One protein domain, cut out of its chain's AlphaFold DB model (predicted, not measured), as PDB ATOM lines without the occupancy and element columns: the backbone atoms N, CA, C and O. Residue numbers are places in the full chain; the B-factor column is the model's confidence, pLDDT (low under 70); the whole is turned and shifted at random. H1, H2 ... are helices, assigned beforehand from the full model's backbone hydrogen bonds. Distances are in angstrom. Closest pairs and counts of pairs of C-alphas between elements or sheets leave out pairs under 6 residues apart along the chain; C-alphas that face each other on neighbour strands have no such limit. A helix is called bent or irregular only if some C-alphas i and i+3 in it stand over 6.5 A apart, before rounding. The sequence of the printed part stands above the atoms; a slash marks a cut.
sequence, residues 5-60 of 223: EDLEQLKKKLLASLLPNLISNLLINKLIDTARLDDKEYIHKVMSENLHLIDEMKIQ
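AT A GLANCE: This is residues 5 to 60 of the 223 residues of an uncharacterized protein of Paenibacillus polymyxa (UniProt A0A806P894). One long helix, H1, makes the longest axis and runs nearly straight through a slight bend, with its first part, residues 5 to 16, sticking out as a free arm. After H1 a long loop, residues 29 to 39, folds back to H2, which runs about perpendicular to the second arm of H1, and a tight link then leads to the very short H3 near that same arm. The printed part has 56 residues with three named helices, in the order H1, H2, H3, and no named strand; the class is all helix. It is elongated, spanning 38 by 24 by 15 A, and only just loose, close to compact, with a radius of gyration of the C-alphas of 12.4 A.

HOW THE PARTS SIT: H1, residues 5 to 28, was assigned as one helix by its hydrogen bonds, but it is bent: C-alphas 17 and 20 are 6.6 A apart. Its arms, H1a with residues 5 to 17 and H1b with residues 20 to 28, stand at a shallow tilt of 20 degrees. H1b and H2, residues 40 to 49, only just touch, with 3 pairs of C-alphas within 8 A. Their closest C-alphas, those of Ile 23 and Met 47, are 7.1 A apart, and their lines are about perpendicular at 85 degrees. H3, residues 53 to 56, is close to H1b but not clearly touching it; their closest C-alphas, those of Leu 22 and Ile 54, are 6.7 A apart. H1a is apart from H2 and from H3, and H2 and H3 are apart too. In H1a, H1b and H2 every O i to N i+4 pair is within hydrogen-bond range; H3 is too short for such a pair, and its one O i to N i+3 pair is within range.

IN THESE COORDINATES: H1a begins at C-alpha 5, at (256.211, 237.370, 330.757), and measures 18.4 A from first to last C-alpha. H1b measures 12.1 A and ends at C-alpha 28, at (253.354, 269.746, 343.303). H2 measures 14.2 A, from Lys 40 to Glu 49. H3 measures 5.0 A and ends at C-alpha 56, at (248.968, 258.744, 350.770).

THE WHOLE: The two C-alphas farthest apart, those of Asp 6 and Ala 35, are 38.2 A from each other. Without residues 5 to 16, which stand free, the body has 44 residues and spans 30 by 17 by 16 A. The link from H1 to H2 is long, with 11 residues, and the link from H2 to H3 is tight, with 3. The printed part has no cut. The mean pLDDT of the printed part is 79.2, and residues 5 to 6 and 54 to 60 are under 70.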
ATOM      1  N   GLU A   5     256.481 236.226 331.638       69.88
ATOM      2  CA  GLU A   5     256.211 237.370 330.757       69.88
ATOM      3  C   GLU A   5     254.969 238.173 331.167       69.88
ATOM      4  O   GLU A   5     255.008 239.405 331.130       69.88
ATOM      5  N   ASP A   6     253.893 237.516 331.616       69.88
ATOM      6  CA  ASP A   6     252.676 238.198 332.079       69.88
ATOM      7  C   ASP A   6     252.957 239.025 333.337       69.88
ATOM      8  O   ASP A   6     252.449 240.136 333.500       69.88
ATOM      9  N   LEU A   7     253.803 238.493 334.225       71.62
ATOM     10  CA  LEU A   7     254.182 239.157 335.468       71.62
ATOM     11  C   LEU A   7     255.042 240.403 335.206       71.62
ATOM     12  O   LEU A   7     254.834 241.441 335.834       71.62
ATOM     13  N   GLU A   8     255.981 240.325 334.262       74.38
ATOM     14  CA  GLU A   8     256.810 241.469 333.866       74.38
ATOM     15  C   GLU A   8     256.012 242.534 333.102       74.38
ATOM     16  O   GLU A   8     256.184 243.731 333.349       74.38
ATOM     17  N   GLN A   9     255.068 242.139 332.243       73.00
ATOM     18  CA  GLN A   9     254.149 243.096 331.621       73.00
ATOM     19  C   GLN A   9     253.252 243.789 332.648       73.00
ATOM     20  O   GLN A   9     253.031 244.999 332.555       73.00
ATOM     21  N   LEU A  10     252.748 243.049 333.639       70.56
ATOM     22  CA  LEU A  10     251.930 243.610 334.708       70.56
ATOM     23  C   LEU A  10     252.726 244.616 335.548       70.56
ATOM     24  O   LEU A  10     252.234 245.713 335.805       70.56
ATOM     25  N   LYS A  11     253.971 244.284 335.914       74.38
ATOM     26  CA  LYS A  11     254.872 245.203 336.628       74.38
ATOM     27  C   LYS A  11     255.138 246.473 335.834       74.38
ATOM     28  O   LYS A  11     255.031 247.558 336.396       74.38
ATOM     29  N   LYS A  12     255.443 246.364 334.537       76.06
ATOM     30  CA  LYS A  12     255.659 247.539 333.680       76.06
ATOM     31  C   LYS A  12     254.424 248.433 333.620       76.06
ATOM     32  O   LYS A  12     254.556 249.642 333.762       76.06
ATOM     33  N   LYS A  13     253.230 247.851 333.471       71.25
ATOM     34  CA  LYS A  13     251.965 248.605 333.483       71.25
ATOM     35  C   LYS A  13     251.712 249.294 334.823       71.25
ATOM     36  O   LYS A  13     251.303 250.448 334.835       71.25
ATOM     37  N   LEU A  14     251.987 248.609 335.934       72.75
ATOM     38  CA  LEU A  14     251.892 249.190 337.275       72.75
ATOM     39  C   LEU A  14     252.866 250.355 337.443       72.75
ATOM     40  O   LEU A  14     252.452 251.440 337.822       72.75
ATOM     41  N   LEU A  15     254.142 250.169 337.109       77.88
ATOM     42  CA  LEU A  15     255.154 251.220 337.234       77.88
ATOM     43  C   LEU A  15     254.843 252.430 336.345       77.88
ATOM     44  O   LEU A  15     254.969 253.557 336.812       77.88
ATOM     45  N   ALA A  16     254.362 252.205 335.119       74.31
ATOM     46  CA  ALA A  16     253.926 253.272 334.219       74.31
ATOM     47  C   ALA A  16     252.698 254.041 334.725       74.31
ATOM     48  O   ALA A  16     252.517 255.200 334.378       74.31
ATOM     49  N   SER A  17     251.868 253.423 335.566       71.19
ATOM     50  CA  SER A  17     250.744 254.087 336.231       71.19
ATOM     51  C   SER A  17     251.160 254.790 337.529       71.19
ATOM     52  O   SER A  17     250.595 255.825 337.868       71.19
ATOM     53  N   LEU A  18     252.115 254.236 338.277       76.62
ATOM     54  CA  LEU A  18     252.468 254.709 339.617       76.62
ATOM     55  C   LEU A  18     253.517 255.828 339.586       76.62
ATOM     56  O   LEU A  18     253.376 256.826 340.290       76.62
ATOM     57  N   LEU A  19     254.577 255.662 338.791       82.94
ATOM     58  CA  LEU A  19     255.753 256.534 338.847       82.94
ATOM     59  C   LEU A  19     255.480 257.962 338.355       82.94
ATOM     60  O   LEU A  19     255.892 258.879 339.065       82.94
ATOM     61  N   PRO A  20     254.766 258.201 337.237       83.19
ATOM     62  CA  PRO A  20     254.438 259.568 336.834       83.19
ATOM     63  C   PRO A  20     253.584 260.290 337.874       83.19
ATOM     64  O   PRO A  20     253.839 261.445 338.198       83.19
ATOM     65  N   ASN A  21     252.621 259.589 338.475       78.38
ATOM     66  CA  ASN A  21     251.807 260.161 339.540       78.38
ATOM     67  C   ASN A  21     252.672 260.545 340.747       78.38
ATOM     68  O   ASN A  21     252.493 261.631 341.294       78.38
ATOM     69  N   LEU A  22     253.627 259.694 341.149       83.69
ATOM     70  CA  LEU A  22     254.524 259.998 342.267       83.69
ATOM     71  C   LEU A  22     255.386 261.218 341.948       83.69
ATOM     72  O   LEU A  22     255.450 262.142 342.750       83.69
ATOM     73  N   ILE A  23     256.011 261.249 340.770       86.38
ATOM     74  CA  ILE A  23     256.854 262.372 340.343       86.38
ATOM     75  C   ILE A  23     256.037 263.668 340.310       86.38
ATOM     76  O   ILE A  23     256.497 264.683 340.827       86.38
ATOM     77  N   SER A  24     254.814 263.624 339.777       82.19
ATOM     78  CA  SER A  24     253.904 264.770 339.766       82.19
ATOM     79  C   SER A  24     253.622 265.263 341.184       82.19
ATOM     80  O   SER A  24     253.808 266.438 341.481       82.19
ATOM     81  N   ASN A  25     253.279 264.358 342.105       79.12
ATOM     82  CA  ASN A  25     252.998 264.721 343.494       79.12
ATOM     83  C   ASN A  25     254.218 265.356 344.185       79.12
ATOM     84  O   ASN A  25     254.092 266.327 344.928       79.12
ATOM     85  N   LEU A  26     255.423 264.858 343.903       85.88
ATOM     86  CA  LEU A  26     256.664 265.439 344.419       85.88
ATOM     87  C   LEU A  26     256.952 266.832 343.834       85.88
ATOM     88  O   LEU A  26     257.477 267.688 344.545       85.88
ATOM     89  N   LEU A  27     256.604 267.075 342.566       83.50
ATOM     90  CA  LEU A  27     256.700 268.395 341.932       83.50
ATOM     91  C   LEU A  27     255.696 269.381 342.541       83.50
ATOM     92  O   LEU A  27     256.083 270.480 342.933       83.50
ATOM     93  N   ILE A  28     254.441 268.958 342.702       76.62
ATOM     94  CA  ILE A  28     253.354 269.746 343.303       76.62
ATOM     95  C   ILE A  28     253.721 270.179 344.727       76.62
ATOM     96  O   ILE A  28     253.611 271.353 345.081       76.62
ATOM     97  N   ASN A  29     254.244 269.248 345.528       77.31
ATOM     98  CA  ASN A  29     254.686 269.519 346.896       77.31
ATOM     99  C   ASN A  29     256.061 270.207 346.974       77.31
ATOM    100  O   ASN A  29     256.585 270.413 348.068       77.31
ATOM    101  N   LYS A  30     256.659 270.576 345.829       82.62
ATOM    102  CA  LYS A  30     257.968 271.246 345.723       82.62
ATOM    103  C   LYS A  30     259.113 270.473 346.392       82.62
ATOM    104  O   LYS A  30     260.083 271.069 346.858       82.62
ATOM    105  N   LEU A  31     259.001 269.147 346.440       86.81
ATOM    106  CA  LEU A  31     260.040 268.240 346.938       86.81
ATOM    107  C   LEU A  31     261.105 267.967 345.867       86.81
ATOM    108  O   LEU A  31     262.262 267.699 346.196       86.81
ATOM    109  N   ILE A  32     260.725 268.071 344.590       88.75
ATOM    110  CA  ILE A  32     261.651 268.092 343.455       88.75
ATOM    111  C   ILE A  32     261.954 269.544 343.077       88.75
ATOM    112  O   ILE A  32     261.056 270.326 342.767       88.75
ATOM    113  N   ASP A  33     263.239 269.886 343.061       87.31
ATOM    114  CA  ASP A  33     263.745 271.150 342.533       87.31
ATOM    115  C   ASP A  33     263.675 271.150 340.998       87.31
ATOM    116  O   ASP A  33     264.333 270.348 340.326       87.31
ATOM    117  N   THR A  34     262.898 272.079 340.437       85.00
ATOM    118  CA  THR A  34     262.697 272.209 338.989       85.00
ATOM    119  C   THR A  34     263.963 272.612 338.233       85.00
ATOM    120  O   THR A  34     264.050 272.389 337.027       85.00
ATOM    121  N   ALA A  35     264.991 273.131 338.911       87.75
ATOM    122  CA  ALA A  35     266.293 273.385 338.300       87.75
ATOM    123  C   ALA A  35     267.112 272.102 338.058       87.75
ATOM    124  O   ALA A  35     268.129 272.142 337.365       87.75
ATOM    125  N   ARG A  36     266.695 270.964 338.632       89.25
ATOM    126  CA  ARG A  36     267.438 269.694 338.622       89.25
ATOM    127  C   ARG A  36     266.676 268.544 337.962       89.25
ATOM    128  O   ARG A  36     266.993 267.382 338.207       89.25
ATOM    129  N   LEU A  37     265.697 268.846 337.109       88.75
ATOM    130  CA  LEU A  37     264.857 267.827 336.455       88.75
ATOM    131  C   LEU A  37     265.645 266.891 335.526       88.75
ATOM    132  O   LEU A  37     265.222 265.762 335.300       88.75
ATOM    133  N   ASP A  38     266.805 267.327 335.029       89.06
ATOM    134  CA  ASP A  38     267.673 266.517 334.168       89.06
ATOM    135  C   ASP A  38     268.614 265.571 334.949       89.06
ATOM    136  O   ASP A  38     269.289 264.732 334.351       89.06
ATOM    137  N   ASP A  39     268.675 265.677 336.282       91.81
ATOM    138  CA  ASP A  39     269.553 264.875 337.140       91.81
ATOM    139  C   ASP A  39     268.851 263.583 337.593       91.81
ATOM    140  O   ASP A  39     268.127 263.544 338.592       91.81
ATOM    141  N   LYS A  40     269.083 262.492 336.851       90.50
ATOM    142  CA  LYS A  40     268.479 261.177 337.126       90.50
ATOM    143  C   LYS A  40     268.761 260.668 338.545       90.50
ATOM    144  O   LYS A  40     267.865 260.098 339.168       90.50
ATOM    145  N   GLU A  41     269.984 260.839 339.053       91.94
ATOM    146  CA  GLU A  41     270.352 260.350 340.389       91.94
ATOM    147  C   GLU A  41     269.619 261.129 341.479       91.94
ATOM    148  O   GLU A  41     269.118 260.534 342.436       91.94
ATOM    149  N   TYR A  42     269.494 262.446 341.308       92.62
ATOM    150  CA  TYR A  42     268.692 263.282 342.192       92.62
ATOM    151  C   TYR A  42     267.219 262.869 342.201       92.62
ATOM    152  O   TYR A  42     266.671 262.637 343.278       92.62
ATOM    153  N   ILE A  43     266.598 262.712 341.029       89.81
ATOM    154  CA  ILE A  43     265.189 262.308 340.925       89.81
ATOM    155  C   ILE A  43     264.966 260.944 341.590       89.81
ATOM    156  O   ILE A  43     264.078 260.810 342.430       89.81
ATOM    157  N   HIS A  44     265.818 259.954 341.306       89.62
ATOM    158  CA  HIS A  44     265.750 258.640 341.955       89.62
ATOM    159  C   HIS A  44     265.877 258.733 343.479       89.62
ATOM    160  O   HIS A  44     265.157 258.037 344.202       89.62
ATOM    161  N   LYS A  45     266.787 259.579 343.974       92.44
ATOM    162  CA  LYS A  45     266.989 259.789 345.407       92.44
ATOM    163  C   LYS A  45     265.743 260.387 346.059       92.44
ATOM    164  O   LYS A  45     265.244 259.805 347.018       92.44
ATOM    165  N   VAL A  46     265.216 261.487 345.517       91.56
ATOM    166  CA  VAL A  46     264.019 262.152 346.060       91.56
ATOM    167  C   VAL A  46     262.823 261.206 346.036       91.56
ATOM    168  O   VAL A  46     262.116 261.100 347.034       91.56
ATOM    169  N   MET A  47     262.620 260.463 344.944       89.56
ATOM    170  CA  MET A  47     261.553 259.461 344.870       89.56
ATOM    171  C   MET A  47     261.711 258.385 345.942       89.56
ATOM    172  O   MET A  47     260.747 258.077 346.634       89.56
ATOM    173  N   SER A  48     262.918 257.843 346.117       88.94
ATOM    174  CA  SER A  48     263.181 256.785 347.101       88.94
ATOM    175  C   SER A  48     262.958 257.258 348.540       88.94
ATOM    176  O   SER A  48     262.391 256.523 349.346       88.94
ATOM    177  N   GLU A  49     263.359 258.491 348.859       90.94
ATOM    178  CA  GLU A  49     263.157 259.109 350.178       90.94
ATOM    179  C   GLU A  49     261.671 259.383 350.473       90.94
ATOM    180  O   GLU A  49     261.250 259.369 351.631       90.94
ATOM    181  N   ASN A  50     260.857 259.556 349.430       88.19
ATOM    182  CA  ASN A  50     259.443 259.909 349.529       88.19
ATOM    183  C   ASN A  50     258.491 258.799 349.049       88.19
ATOM    184  O   ASN A  50     257.312 259.050 348.823       88.19
ATOM    185  N   LEU A  51     258.967 257.553 348.940       83.06
ATOM    186  CA  LEU A  51     258.144 256.395 348.555       83.06
ATOM    187  C   LEU A  51     256.934 256.190 349.478       83.06
ATOM    188  O   LEU A  51     255.905 255.703 349.028       83.06
ATOM    189  N   HIS A  52     257.044 256.579 350.751       79.06
ATOM    190  CA  HIS A  52     255.948 256.511 351.723       79.06
ATOM    191  C   HIS A  52     254.737 257.368 351.323       79.06
ATOM    192  O   HIS A  52     253.616 257.042 351.697       79.06
ATOM    193  N   LEU A  53     254.936 258.411 350.508       74.50
ATOM    194  CA  LEU A  53     253.838 259.214 349.979       74.50
ATOM    195  C   LEU A  53     252.967 258.418 349.000       74.50
ATOM    196  O   LEU A  53     251.817 258.786 348.812       74.50
ATOM    197  N   ILE A  54     253.446 257.304 348.423       69.19
ATOM    198  CA  ILE A  54     252.601 256.414 347.603       69.19
ATOM    199  C   ILE A  54     251.396 255.907 348.407       69.19
ATOM    200  O   ILE A  54     250.313 255.780 347.844       69.19
ATOM    201  N   ASP A  55     251.553 255.648 349.706       62.69
ATOM    202  CA  ASP A  55     250.442 255.190 350.552       62.69
ATOM    203  C   ASP A  55     249.396 256.297 350.773       62.69
ATOM    204  O   ASP A  55     248.212 256.023 350.990       62.69
ATOM    205  N   GLU A  56     249.824 257.557 350.690       60.22
ATOM    206  CA  GLU A  56     248.968 258.744 350.770       60.22
ATOM    207  C   GLU A  56     248.353 259.098 349.412       60.22
ATOM    208  O   GLU A  56     247.261 259.673 349.335       60.22
ATOM    209  N   MET A  57     249.019 258.699 348.328       60.88
ATOM    210  CA  MET A  57     248.496 258.800 346.982       60.88
ATOM    211  C   MET A  57     247.316 257.850 346.835       60.88
ATOM    212  O   MET A  57     247.450 256.640 346.646       60.88
ATOM    213  N   LYS A  58     246.114 258.420 346.849       53.50
ATOM    214  CA  LYS A  58     244.910 257.716 346.417       53.50
ATOM    215  C   LYS A  58     244.955 257.532 344.909       53.50
ATOM    216  O   LYS A  58     244.247 258.208 344.174       53.50
ATOM    217  N   ILE A  59     245.767 256.587 344.452       49.25
ATOM    218  CA  ILE A  59     245.771 256.135 343.067       49.25
ATOM    219  C   ILE A  59     244.494 255.323 342.889       49.25
ATOM    220  O   ILE A  59     244.467 254.096 343.004       49.25
ATOM    221  N   GLN A  60     243.383 256.025 342.677       47.62
ATOM    222  CA  GLN A  60     242.185 255.392 342.167       47.62
ATOM    223  C   GLN A  60     242.476 255.038 340.719       47.62
ATOM    224  O   GLN A  60     242.355 255.876 339.829       47.62
TER     225      GLN A  60